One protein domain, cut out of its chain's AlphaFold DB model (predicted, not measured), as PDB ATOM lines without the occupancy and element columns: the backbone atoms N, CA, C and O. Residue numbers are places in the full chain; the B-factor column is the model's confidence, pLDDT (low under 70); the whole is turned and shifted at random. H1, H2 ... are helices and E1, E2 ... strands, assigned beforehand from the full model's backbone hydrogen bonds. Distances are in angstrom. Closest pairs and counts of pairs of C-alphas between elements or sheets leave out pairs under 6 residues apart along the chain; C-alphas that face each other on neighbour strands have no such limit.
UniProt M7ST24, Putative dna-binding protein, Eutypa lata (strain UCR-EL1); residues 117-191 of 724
ATOM      1  N   ALA A 117     348.220 337.646 180.756       51.50
ATOM      2  CA  ALA A 117     349.214 336.658 181.150       51.50
ATOM      3  C   ALA A 117     349.143 335.415 180.237       51.50
ATOM      4  O   ALA A 117     348.580 334.393 180.634       51.50
ATOM      5  N   PRO A 118     349.718 335.449 179.015       50.31
ATOM      6  CA  PRO A 118     349.754 334.276 178.150       50.31
ATOM      7  C   PRO A 118     350.583 333.166 178.808       50.31
ATOM      8  O   PRO A 118     351.804 333.287 178.923       50.31
ATOM      9  N   GLU A 119     349.899 332.100 179.231       51.41
ATOM     10  CA  GLU A 119     350.448 330.810 179.687       51.41
ATOM     11  C   GLU A 119     351.777 330.923 180.464       51.41
ATOM     12  O   GLU A 119     352.812 330.407 180.044       51.41
ATOM     13  N   SER A 120     351.729 331.662 181.579       54.44
ATOM     14  CA  SER A 120     352.691 331.695 182.698       54.44
ATOM     15  C   SER A 120     354.124 331.180 182.434       54.44
ATOM     16  O   SER A 120     354.638 330.296 183.119       54.44
ATOM     17  N   LYS A 121     354.855 331.852 181.532       62.97
ATOM     18  CA  LYS A 121     356.317 331.687 181.331       62.97
ATOM     19  C   LYS A 121     357.172 332.379 182.407       62.97
ATOM     20  O   LYS A 121     358.280 332.838 182.128       62.97
ATOM     21  N   PHE A 122     356.667 332.499 183.631       72.00
ATOM     22  CA  PHE A 122     357.406 333.100 184.738       72.00
ATOM     23  C   PHE A 122     358.075 332.010 185.571       72.00
ATOM     24  O   PHE A 122     357.405 331.205 186.205       72.00
ATOM     25  N   GLU A 123     359.405 332.006 185.614       81.06
ATOM     26  CA  GLU A 123     360.157 331.178 186.560       81.06
ATOM     27  C   GLU A 123     360.094 331.777 187.973       81.06
ATOM     28  O   GLU A 123     360.040 333.003 188.139       81.06
ATOM     29  N   THR A 124     360.152 330.940 189.009       85.00
ATOM     30  CA  THR A 124     360.340 331.401 190.393       85.00
ATOM     31  C   THR A 124     361.691 332.109 190.519       85.00
ATOM     32  O   THR A 124     362.713 331.553 190.128       85.00
ATOM     33  N   SER A 125     361.732 333.318 191.088       85.31
ATOM     34  CA  SER A 125     363.002 334.022 191.338       85.31
ATOM     35  C   SER A 125     363.170 334.400 192.796       85.31
ATOM     36  O   SER A 125     362.256 334.952 193.408       85.31
ATOM     37  N   ARG A 126     364.377 334.201 193.322       86.62
ATOM     38  CA  ARG A 126     364.758 334.645 194.660       86.62
ATOM     39  C   ARG A 126     365.551 335.946 194.583       86.62
ATOM     40  O   ARG A 126     366.567 336.005 193.900       86.62
ATOM     41  N   ILE A 127     365.093 336.974 195.290       83.44
ATOM     42  CA  ILE A 127     365.720 338.297 195.357       83.44
ATOM     43  C   ILE A 127     366.110 338.531 196.815       83.44
ATOM     44  O   ILE A 127     365.272 338.784 197.680       83.44
ATOM     45  N   GLY A 128     367.399 338.346 197.110       82.25
ATOM     46  CA  GLY A 128     367.899 338.306 198.485       82.25
ATOM     47  C   GLY A 128     367.222 337.199 199.302       82.25
ATOM     48  O   GLY A 128     367.305 336.016 198.967       82.25
ATOM     49  N   ALA A 129     366.537 337.583 200.379       81.56
ATOM     50  CA  ALA A 129     365.785 336.652 201.219       81.56
ATOM     51  C   ALA A 129     364.420 336.246 200.625       81.56
ATOM     52  O   ALA A 129     363.902 335.189 200.990       81.56
ATOM     53  N   VAL A 130     363.868 337.053 199.711       86.19
ATOM     54  CA  VAL A 130     362.459 337.035 199.292       86.19
ATOM     55  C   VAL A 130     362.265 336.179 198.043       86.19
ATOM     56  O   VAL A 130     362.976 336.331 197.050       86.19
ATOM     57  N   GLU A 131     361.281 335.286 198.074       89.88
ATOM     58  CA  GLU A 131     360.922 334.423 196.947       89.88
ATOM     59  C   GLU A 131     359.699 334.977 196.207       89.88
ATOM     60  O   GLU A 131     358.674 335.272 196.822       89.88
ATOM     61  N   TRP A 132     359.823 335.134 194.889       90.06
ATOM     62  CA  TRP A 132     358.758 335.566 193.985       90.06
ATOM     63  C   TRP A 132     358.295 334.387 193.141       90.06
ATOM     64  O   TRP A 132     358.994 333.963 192.212       90.06
ATOM     65  N   THR A 133     357.110 333.879 193.463       88.56
ATOM     66  CA  THR A 133     356.452 332.801 192.719       88.56
ATOM     67  C   THR A 133     355.896 333.305 191.376       88.56
ATOM     68  O   THR A 133     355.663 334.507 191.215       88.56
ATOM     69  N   PRO A 134     355.635 332.411 190.403       86.12
ATOM     70  CA  PRO A 134     355.085 332.789 189.097       86.12
ATOM     71  C   PRO A 134     353.761 333.564 189.202       86.12
ATOM     72  O   PRO A 134     353.592 334.592 188.552       86.12
ATOM     73  N   LEU A 135     352.869 333.125 190.099       84.00
ATOM     74  CA  LEU A 135     351.562 333.742 190.353       84.00
ATOM     75  C   LEU A 135     351.672 335.148 190.970       84.00
ATOM     76  O   LEU A 135     350.871 336.033 190.675       84.00
ATOM     77  N   GLU A 136     352.666 335.386 191.828       87.69
ATOM     78  CA  GLU A 136     352.908 336.717 192.404       87.69
ATOM     79  C   GLU A 136     353.454 337.696 191.364       87.69
ATOM     80  O   GLU A 136     353.099 338.874 191.389       87.69
ATOM     81  N   LYS A 137     354.277 337.213 190.427       87.25
ATOM     82  CA  LYS A 137     354.768 338.008 189.292       87.25
ATOM     83  C   LYS A 137     353.647 338.370 188.330       87.25
ATOM     84  O   LYS A 137     353.562 339.518 187.912       87.25
ATOM     85  N   GLU A 138     352.777 337.414 188.024       84.19
ATOM     86  CA  GLU A 138     351.572 337.631 187.226       84.19
ATOM     87  C   GLU A 138     350.707 338.740 187.846       84.19
ATOM     88  O   GLU A 138     350.471 339.771 187.217       84.19
ATOM     89  N   ARG A 139     350.361 338.613 189.136       85.31
ATOM     90  CA  ARG A 139     349.624 339.652 189.877       85.31
ATOM     91  C   ARG A 139     350.348 340.996 189.906       85.31
ATOM     92  O   ARG A 139     349.688 342.022 189.767       85.31
ATOM     93  N   PHE A 140     351.675 341.010 190.060       87.62
ATOM     94  CA  PHE A 140     352.475 342.236 190.006       87.62
ATOM     95  C   PHE A 140     352.345 342.933 188.646       87.62
ATOM     96  O   PHE A 140     352.047 344.125 188.617       87.62
ATOM     97  N   PHE A 141     352.512 342.223 187.527       86.31
ATOM     98  CA  PHE A 141     352.429 342.830 186.195       86.31
ATOM     99  C   PHE A 141     350.998 343.258 185.831       86.31
ATOM    100  O   PHE A 141     350.810 344.352 185.294       86.31
ATOM    101  N   CYS A 142     349.981 342.477 186.205       82.56
ATOM    102  CA  CYS A 142     348.579 342.859 186.007       82.56
ATOM    103  C   CYS A 142     348.188 344.085 186.855       82.56
ATOM    104  O   CYS A 142     347.477 344.969 186.374       82.56
ATOM    105  N   ALA A 143     348.693 344.187 188.089       85.44
ATOM    106  CA  ALA A 143     348.535 345.378 188.921       85.44
ATOM    107  C   ALA A 143     349.300 346.589 188.356       85.44
ATOM    108  O   ALA A 143     348.757 347.693 188.337       85.44
ATOM    109  N   LEU A 144     350.526 346.391 187.863       87.12
ATOM    110  CA  LEU A 144     351.365 347.446 187.294       87.12
ATOM    111  C   LEU A 144     350.713 348.097 186.066       87.12
ATOM    112  O   LEU A 144     350.712 349.323 185.976       87.12
ATOM    113  N   ASN A 145     350.114 347.297 185.176       82.62
ATOM    114  CA  ASN A 145     349.416 347.786 183.982       82.62
ATOM    115  C   ASN A 145     348.254 348.736 184.340       82.62
ATOM    116  O   ASN A 145     348.096 349.793 183.740       82.62
ATOM    117  N   ARG A 146     347.462 348.398 185.369       79.06
ATOM    118  CA  ARG A 146     346.259 349.173 185.723       79.06
ATOM    119  C   ARG A 146     346.469 350.321 186.701       79.06
ATOM    120  O   ARG A 146     345.704 351.277 186.687       79.06
ATOM    121  N   VAL A 147     347.427 350.192 187.616       83.69
ATOM    122  CA  VAL A 147     347.640 351.158 188.708       83.69
ATOM    123  C   VAL A 147     348.825 352.091 188.402       83.69
ATOM    124  O   VAL A 147     348.917 353.186 188.957       83.69
ATOM    125  N   GLY A 148     349.716 351.689 187.489       81.31
ATOM    126  CA  GLY A 148     350.913 352.436 187.118       81.31
ATOM    127  C   GLY A 148     352.044 352.329 188.148       81.31
ATOM    128  O   GLY A 148     351.833 352.079 189.335       81.31
ATOM    129  N   ARG A 149     353.283 352.554 187.686       83.69
ATOM    130  CA  ARG A 149     354.527 352.346 188.460       83.69
ATOM    131  C   ARG A 149     354.621 353.117 189.786       83.69
ATOM    132  O   ARG A 149     355.343 352.696 190.680       83.69
ATOM    133  N   HIS A 150     353.902 354.231 189.922       82.12
ATOM    134  CA  HIS A 150     354.052 355.158 191.048       82.12
ATOM    135  C   HIS A 150     353.234 354.775 192.298       82.12
ATOM    136  O   HIS A 150     353.524 355.263 193.387       82.12
ATOM    137  N   ASN A 151     352.231 353.895 192.189       85.69
ATOM    138  CA  ASN A 151     351.336 353.557 193.305       85.69
ATOM    139  C   ASN A 151     351.661 352.177 193.907       85.69
ATOM    140  O   ASN A 151     350.903 351.209 193.806       85.69
ATOM    141  N   ILE A 152     352.824 352.112 194.555       89.81
ATOM    142  CA  ILE A 152     353.399 350.895 195.153       89.81
ATOM    143  C   ILE A 152     352.448 350.264 196.184       89.81
ATOM    144  O   ILE A 152     352.284 349.046 196.197       89.81
ATOM    145  N   ALA A 153     351.780 351.080 197.008       87.81
ATOM    146  CA  ALA A 153     350.850 350.611 198.038       87.81
ATOM    147  C   ALA A 153     349.659 349.837 197.444       87.81
ATOM    148  O   ALA A 153     349.288 348.769 197.938       87.81
ATOM    149  N   ALA A 154     349.077 350.327 196.345       85.12
ATOM    150  CA  ALA A 154     347.999 349.617 195.665       85.12
ATOM    151  C   ALA A 154     348.492 348.359 194.926       85.12
ATOM    152  O   ALA A 154     347.762 347.366 194.913       85.12
ATOM    153  N   ILE A 155     349.715 348.352 194.378       87.56
ATOM    154  CA  ILE A 155     350.319 347.151 193.770       87.56
ATOM    155  C   ILE A 155     350.556 346.068 194.836       87.56
ATOM    156  O   ILE A 155     350.096 344.939 194.670       87.56
ATOM    157  N   ALA A 156     351.183 346.409 195.968       89.81
ATOM    158  CA  ALA A 156     351.430 345.478 197.073       89.81
ATOM    159  C   ALA A 156     350.119 344.875 197.614       89.81
ATOM    160  O   ALA A 156     349.997 343.658 197.767       89.81
ATOM    161  N   ARG A 157     349.088 345.714 197.790       88.31
ATOM    162  CA  ARG A 157     347.732 345.293 198.182       88.31
ATOM    163  C   ARG A 157     347.097 344.300 197.195       88.31
ATOM    164  O   ARG A 157     346.371 343.418 197.641       88.31
ATOM    165  N   LYS A 158     347.359 344.422 195.886       83.62
ATOM    166  CA  LYS A 158     346.850 343.499 194.847       83.62
ATOM    167  C   LYS A 158     347.597 342.168 194.790       83.62
ATOM    168  O   LYS A 158     346.996 341.146 194.470       83.62
ATOM    169  N   ILE A 159     348.888 342.158 195.118       88.19
ATOM    170  CA  ILE A 159     349.666 340.918 195.251       88.19
ATOM    171  C   ILE A 159     349.206 340.159 196.505       88.19
ATOM    172  O   ILE A 159     348.976 338.948 196.453       88.19
ATOM    173  N   GLY A 160     349.028 340.883 197.616       85.88
ATOM    174  CA  GLY A 160     348.486 340.396 198.889       85.88
ATOM    175  C   GLY A 160     349.478 339.616 199.762       85.88
ATOM    176  O   GLY A 160     349.288 339.528 200.970       85.88
ATOM    177  N   THR A 161     350.551 339.082 199.174       88.75
ATOM    178  CA  THR A 161     351.583 338.263 199.843       88.75
ATOM    179  C   THR A 161     352.937 338.964 199.998       88.75
ATOM    180  O   THR A 161     353.852 338.393 200.590       88.75
ATOM    181  N   LYS A 162     353.085 340.180 199.458       89.44
ATOM    182  CA  LYS A 162     354.324 340.970 199.459       89.44
ATOM    183  C   LYS A 162     354.071 342.357 200.043       89.44
ATOM    184  O   LYS A 162     353.029 342.962 199.801       89.44
ATOM    185  N   SER A 163     355.033 342.857 200.807       89.06
ATOM    186  CA  SER A 163     355.017 344.203 201.382       89.06
ATOM    187  C   SER A 163     355.305 345.286 200.336       89.06
ATOM    188  O   SER A 163     355.788 345.014 199.232       89.06
ATOM    189  N   GLU A 164     355.035 346.541 200.695       90.31
ATOM    190  CA  GLU A 164     355.316 347.708 199.846       90.31
ATOM    191  C   GLU A 164     356.810 347.810 199.494       90.31
ATOM    192  O   GLU A 164     357.153 348.057 198.341       90.31
ATOM    193  N   LEU A 165     357.700 347.526 200.454       87.75
ATOM    194  CA  LEU A 165     359.151 347.561 200.250       87.75
ATOM    195  C   LEU A 165     359.632 346.463 199.291       87.75
ATOM    196  O   LEU A 165     360.413 346.740 198.385       87.75
ATOM    197  N   GLU A 166     359.143 345.229 199.445       89.06
ATOM    198  CA  GLU A 166     359.477 344.116 198.541       89.06
ATOM    199  C   GLU A 166     358.955 344.371 197.123       89.06
ATOM    200  O   GLU A 166     359.642 344.094 196.138       89.06
ATOM    201  N   THR A 167     357.755 344.945 197.018       91.19
ATOM    202  CA  THR A 167     357.130 345.342 195.749       91.19
ATOM    203  C   THR A 167     357.936 346.446 195.061       91.19
ATOM    204  O   THR A 167     358.180 346.369 193.857       91.19
ATOM    205  N   HIS A 168     358.409 347.444 195.815       89.69
ATOM    206  CA  HIS A 168     359.284 348.497 195.303       89.69
ATOM    207  C   HIS A 168     360.652 347.953 194.869       89.69
ATOM    208  O   HIS A 168     361.121 348.272 193.780       89.69
ATOM    209  N   GLN A 169     361.263 347.066 195.661       89.81
ATOM    210  CA  GLN A 169     362.525 346.411 195.309       89.81
ATOM    211  C   GLN A 169     362.402 345.592 194.012       89.81
ATOM    212  O   GLN A 169     363.309 345.619 193.178       89.81
ATOM    213  N   TYR A 170     361.281 344.891 193.813       89.56
ATOM    214  CA  TYR A 170     361.013 344.165 192.571       89.56
ATOM    215  C   TYR A 170     360.827 345.113 191.379       89.56
ATOM    216  O   TYR A 170     361.403 344.875 190.318       89.56
ATOM    217  N   LEU A 171     360.101 346.221 191.560       90.88
ATOM    218  CA  LEU A 171     359.935 347.258 190.536       90.88
ATOM    219  C   LEU A 171     361.283 347.870 190.113       90.88
ATOM    220  O   LEU A 171     361.553 347.957 188.917       90.88
ATOM    221  N   LEU A 172     362.149 348.218 191.071       89.81
ATOM    222  CA  LEU A 172     363.501 348.722 190.800       89.81
ATOM    223  C   LEU A 172     364.357 347.698 190.044       89.81
ATOM    224  O   LEU A 172     365.067 348.067 189.111       89.81
ATOM    225  N   LEU A 173     364.266 346.409 190.389       89.62
ATOM    226  CA  LEU A 173     364.972 345.344 189.670       89.62
ATOM    227  C   LEU A 173     364.459 345.187 188.230       89.62
ATOM    228  O   LEU A 173     365.260 345.010 187.312       89.62
ATOM    229  N   VAL A 174     363.144 345.281 188.012       87.94
ATOM    230  CA  VAL A 174     362.541 345.258 186.669       87.94
ATOM    231  C   VAL A 174     362.986 346.474 185.850       87.94
ATOM    232  O   VAL A 174     363.338 346.306 184.683       87.94
ATOM    233  N   GLN A 175     363.032 347.665 186.454       87.12
ATOM    234  CA  GLN A 175     363.487 348.899 185.810       87.12
ATOM    235  C   GLN A 175     364.981 348.843 185.466       87.12
ATOM    236  O   GLN A 175     365.336 349.046 184.311       87.12
ATOM    237  N   ALA A 176     365.850 348.457 186.405       86.81
ATOM    238  CA  ALA A 176     367.284 348.287 186.155       86.81
ATOM    239  C   ALA A 176     367.560 347.240 185.059       86.81
ATOM    240  O   ALA A 176     368.361 347.474 184.157       86.81
ATOM    241  N   ALA A 177     366.842 346.111 185.071       84.38
ATOM    242  CA  ALA A 177     366.937 345.109 184.013       84.38
ATOM    243  C   ALA A 177     366.370 345.601 182.666       84.38
ATOM    244  O   ALA A 177     366.764 345.089 181.619       84.38
ATOM    245  N   SER A 178     365.439 346.559 182.671       82.62
ATOM    246  CA  SER A 178     364.938 347.213 181.458       82.62
ATOM    247  C   SER A 178     365.963 348.190 180.887       82.62
ATOM    248  O   SER A 178     366.227 348.138 179.690       82.62
ATOM    249  N   ASN A 179     366.581 349.014 181.735       81.31
ATOM    250  CA  ASN A 179     367.618 349.969 181.343       81.31
ATOM    251  C   ASN A 179     368.845 349.238 180.784       81.31
ATOM    252  O   ASN A 179     369.230 349.496 179.651       81.31
ATOM    253  N   ALA A 180     369.338 348.195 181.461       82.44
ATOM    254  CA  ALA A 180     370.437 347.371 180.946       82.44
ATOM    255  C   ALA A 180     370.134 346.731 179.570       82.44
ATOM    256  O   ALA A 180     371.025 346.586 178.737       82.44
ATOM    257  N   ARG A 181     368.867 346.378 179.283       78.69
ATOM    258  CA  ARG A 181     368.447 345.893 177.950       78.69
ATOM    259  C   ARG A 181     368.346 346.999 176.894       78.69
ATOM    260  O   ARG A 181     368.454 346.679 175.714       78.69
ATOM    261  N   ARG A 182     368.124 348.254 177.301       72.00
ATOM    262  CA  ARG A 182     368.216 349.452 176.447       72.00
ATOM    263  C   ARG A 182     369.664 349.904 176.243       72.00
ATOM    264  O   ARG A 182     369.965 350.525 175.240       72.00
ATOM    265  N   GLU A 183     370.576 349.573 177.149       76.06
ATOM    266  CA  GLU A 183     372.005 349.849 176.982       76.06
ATOM    267  C   GLU A 183     372.662 348.826 176.033       76.06
ATOM    268  O   GLU A 183     373.365 349.223 175.100       76.06
ATOM    269  N   ASP A 184     372.361 347.530 176.194       77.75
ATOM    270  CA  ASP A 184     372.851 346.417 175.362       77.75
ATOM    271  C   ASP A 184     372.400 346.520 173.887       77.75
ATOM    272  O   ASP A 184     371.315 346.056 173.539       77.75
ATOM    273  N   VAL A 185     373.254 347.035 172.993       64.38
ATOM    274  CA  VAL A 185     372.964 347.240 171.549       64.38
ATOM    275  C   VAL A 185     372.343 346.007 170.864       64.38
ATOM    276  O   VAL A 185     371.365 346.132 170.137       64.38
ATOM    277  N   GLU A 186     372.820 344.791 171.157       67.00
ATOM    278  CA  GLU A 186     372.266 343.543 170.589       67.00
ATOM    279  C   GLU A 186     370.840 343.196 171.075       67.00
ATOM    280  O   GLU A 186     370.160 342.348 170.487       67.00
ATOM    281  N   LYS A 187     370.388 343.799 172.182       63.69
ATOM    282  CA  LYS A 187     369.096 343.532 172.838       63.69
ATOM    283  C   LYS A 187     368.125 344.710 172.743       63.69
ATOM    284  O   LYS A 187     366.931 344.470 172.931       63.69
ATOM    285  N   ARG A 188     368.598 345.913 172.388       58.75
ATOM    286  CA  ARG A 188     367.783 347.121 172.155       58.75
ATOM    287  C   ARG A 188     366.593 346.860 171.241       58.75
ATOM    288  O   ARG A 188     365.464 347.085 171.652       58.75
ATOM    289  N   HIS A 189     366.827 346.205 170.099       56.81
ATOM    290  CA  HIS A 189     365.800 345.783 169.128       56.81
ATOM    291  C   HIS A 189     364.674 344.878 169.690       56.81
ATOM    292  O   HIS A 189     363.759 344.508 168.960       56.81
ATOM    293  N   ARG A 190     364.746 344.439 170.957       62.53
ATOM    294  CA  ARG A 190     363.699 343.655 171.643       62.53
ATOM    295  C   ARG A 190     362.939 344.454 172.705       62.53
ATOM    296  O   ARG A 190     362.049 343.898 173.350       62.53
ATOM    297  N   VAL A 191     363.304 345.712 172.931       64.62
ATOM    298  CA  VAL A 191     362.621 346.627 173.844       64.62
ATOM    299  C   VAL A 191     361.753 347.551 173.005       64.62
ATOM    300  O   VAL A 191     362.276 348.394 172.291       64.62
TER     301      VAL A 191
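Overview. This is residues 117 to 191 of the 724 residues of the protein "Putative dna-binding protein" of Eutypa lata (strain UCR-EL1) (UniProt M7ST24). A small strand hairpin, E1 and E2, and a helical hairpin, H1 and H2, gather round residues 164 to 173 of one long helix, H3, whose other end reaches away to little H4. The 75 printed residues are mostly helix, ordered E1, E2, H1, H2, H3, H4; the sheet, E1 - E2, is antiparallel. The whole is compact, radius of gyration of the C-alphas 12.9 A, spanning 37 by 26 by 26 A.

Along the chain. E1 is residues 125 to 127, from C-alpha 125 at (363.002, 334.022, 191.338); E2 130 to 132; H1 134 to 147, 19.8 A; H2 152 to 159; H3 164 to 183, 28.4 A; H4 185 to 188, ending with C-alpha 188 at (367.783, 347.121, 172.155).

Arrangement. In hairpin E1-E2, N 127 and O 130 are 2.8 A apart, within hydrogen-bond range. H3 touches H2 about perpendicular, 79 degrees, C-alphas 156 and 164 closest at 5.3 A. H1 touches H2, opposite ways at a steep tilt of 44 degrees, C-alphas 143 and 155 closest at 5.5 A. H1 and H3 are near each other. H4 only just touches H3, only at the corner, with 3 pairs of C-alphas within 8 A, 182 and 188 closest at 4.9 A. Every O i to N i+4 pair is within range in H2 and H3, 9 of 10 in H1; H4 is too short.

Size, cuts and confidence. C-alphas 160 and 185 are farthest apart, 37.3 A. The printed part has no cut; its links between named elements are tight. Residues 117 to 121 and 185 to 191 have pLDDT under 70.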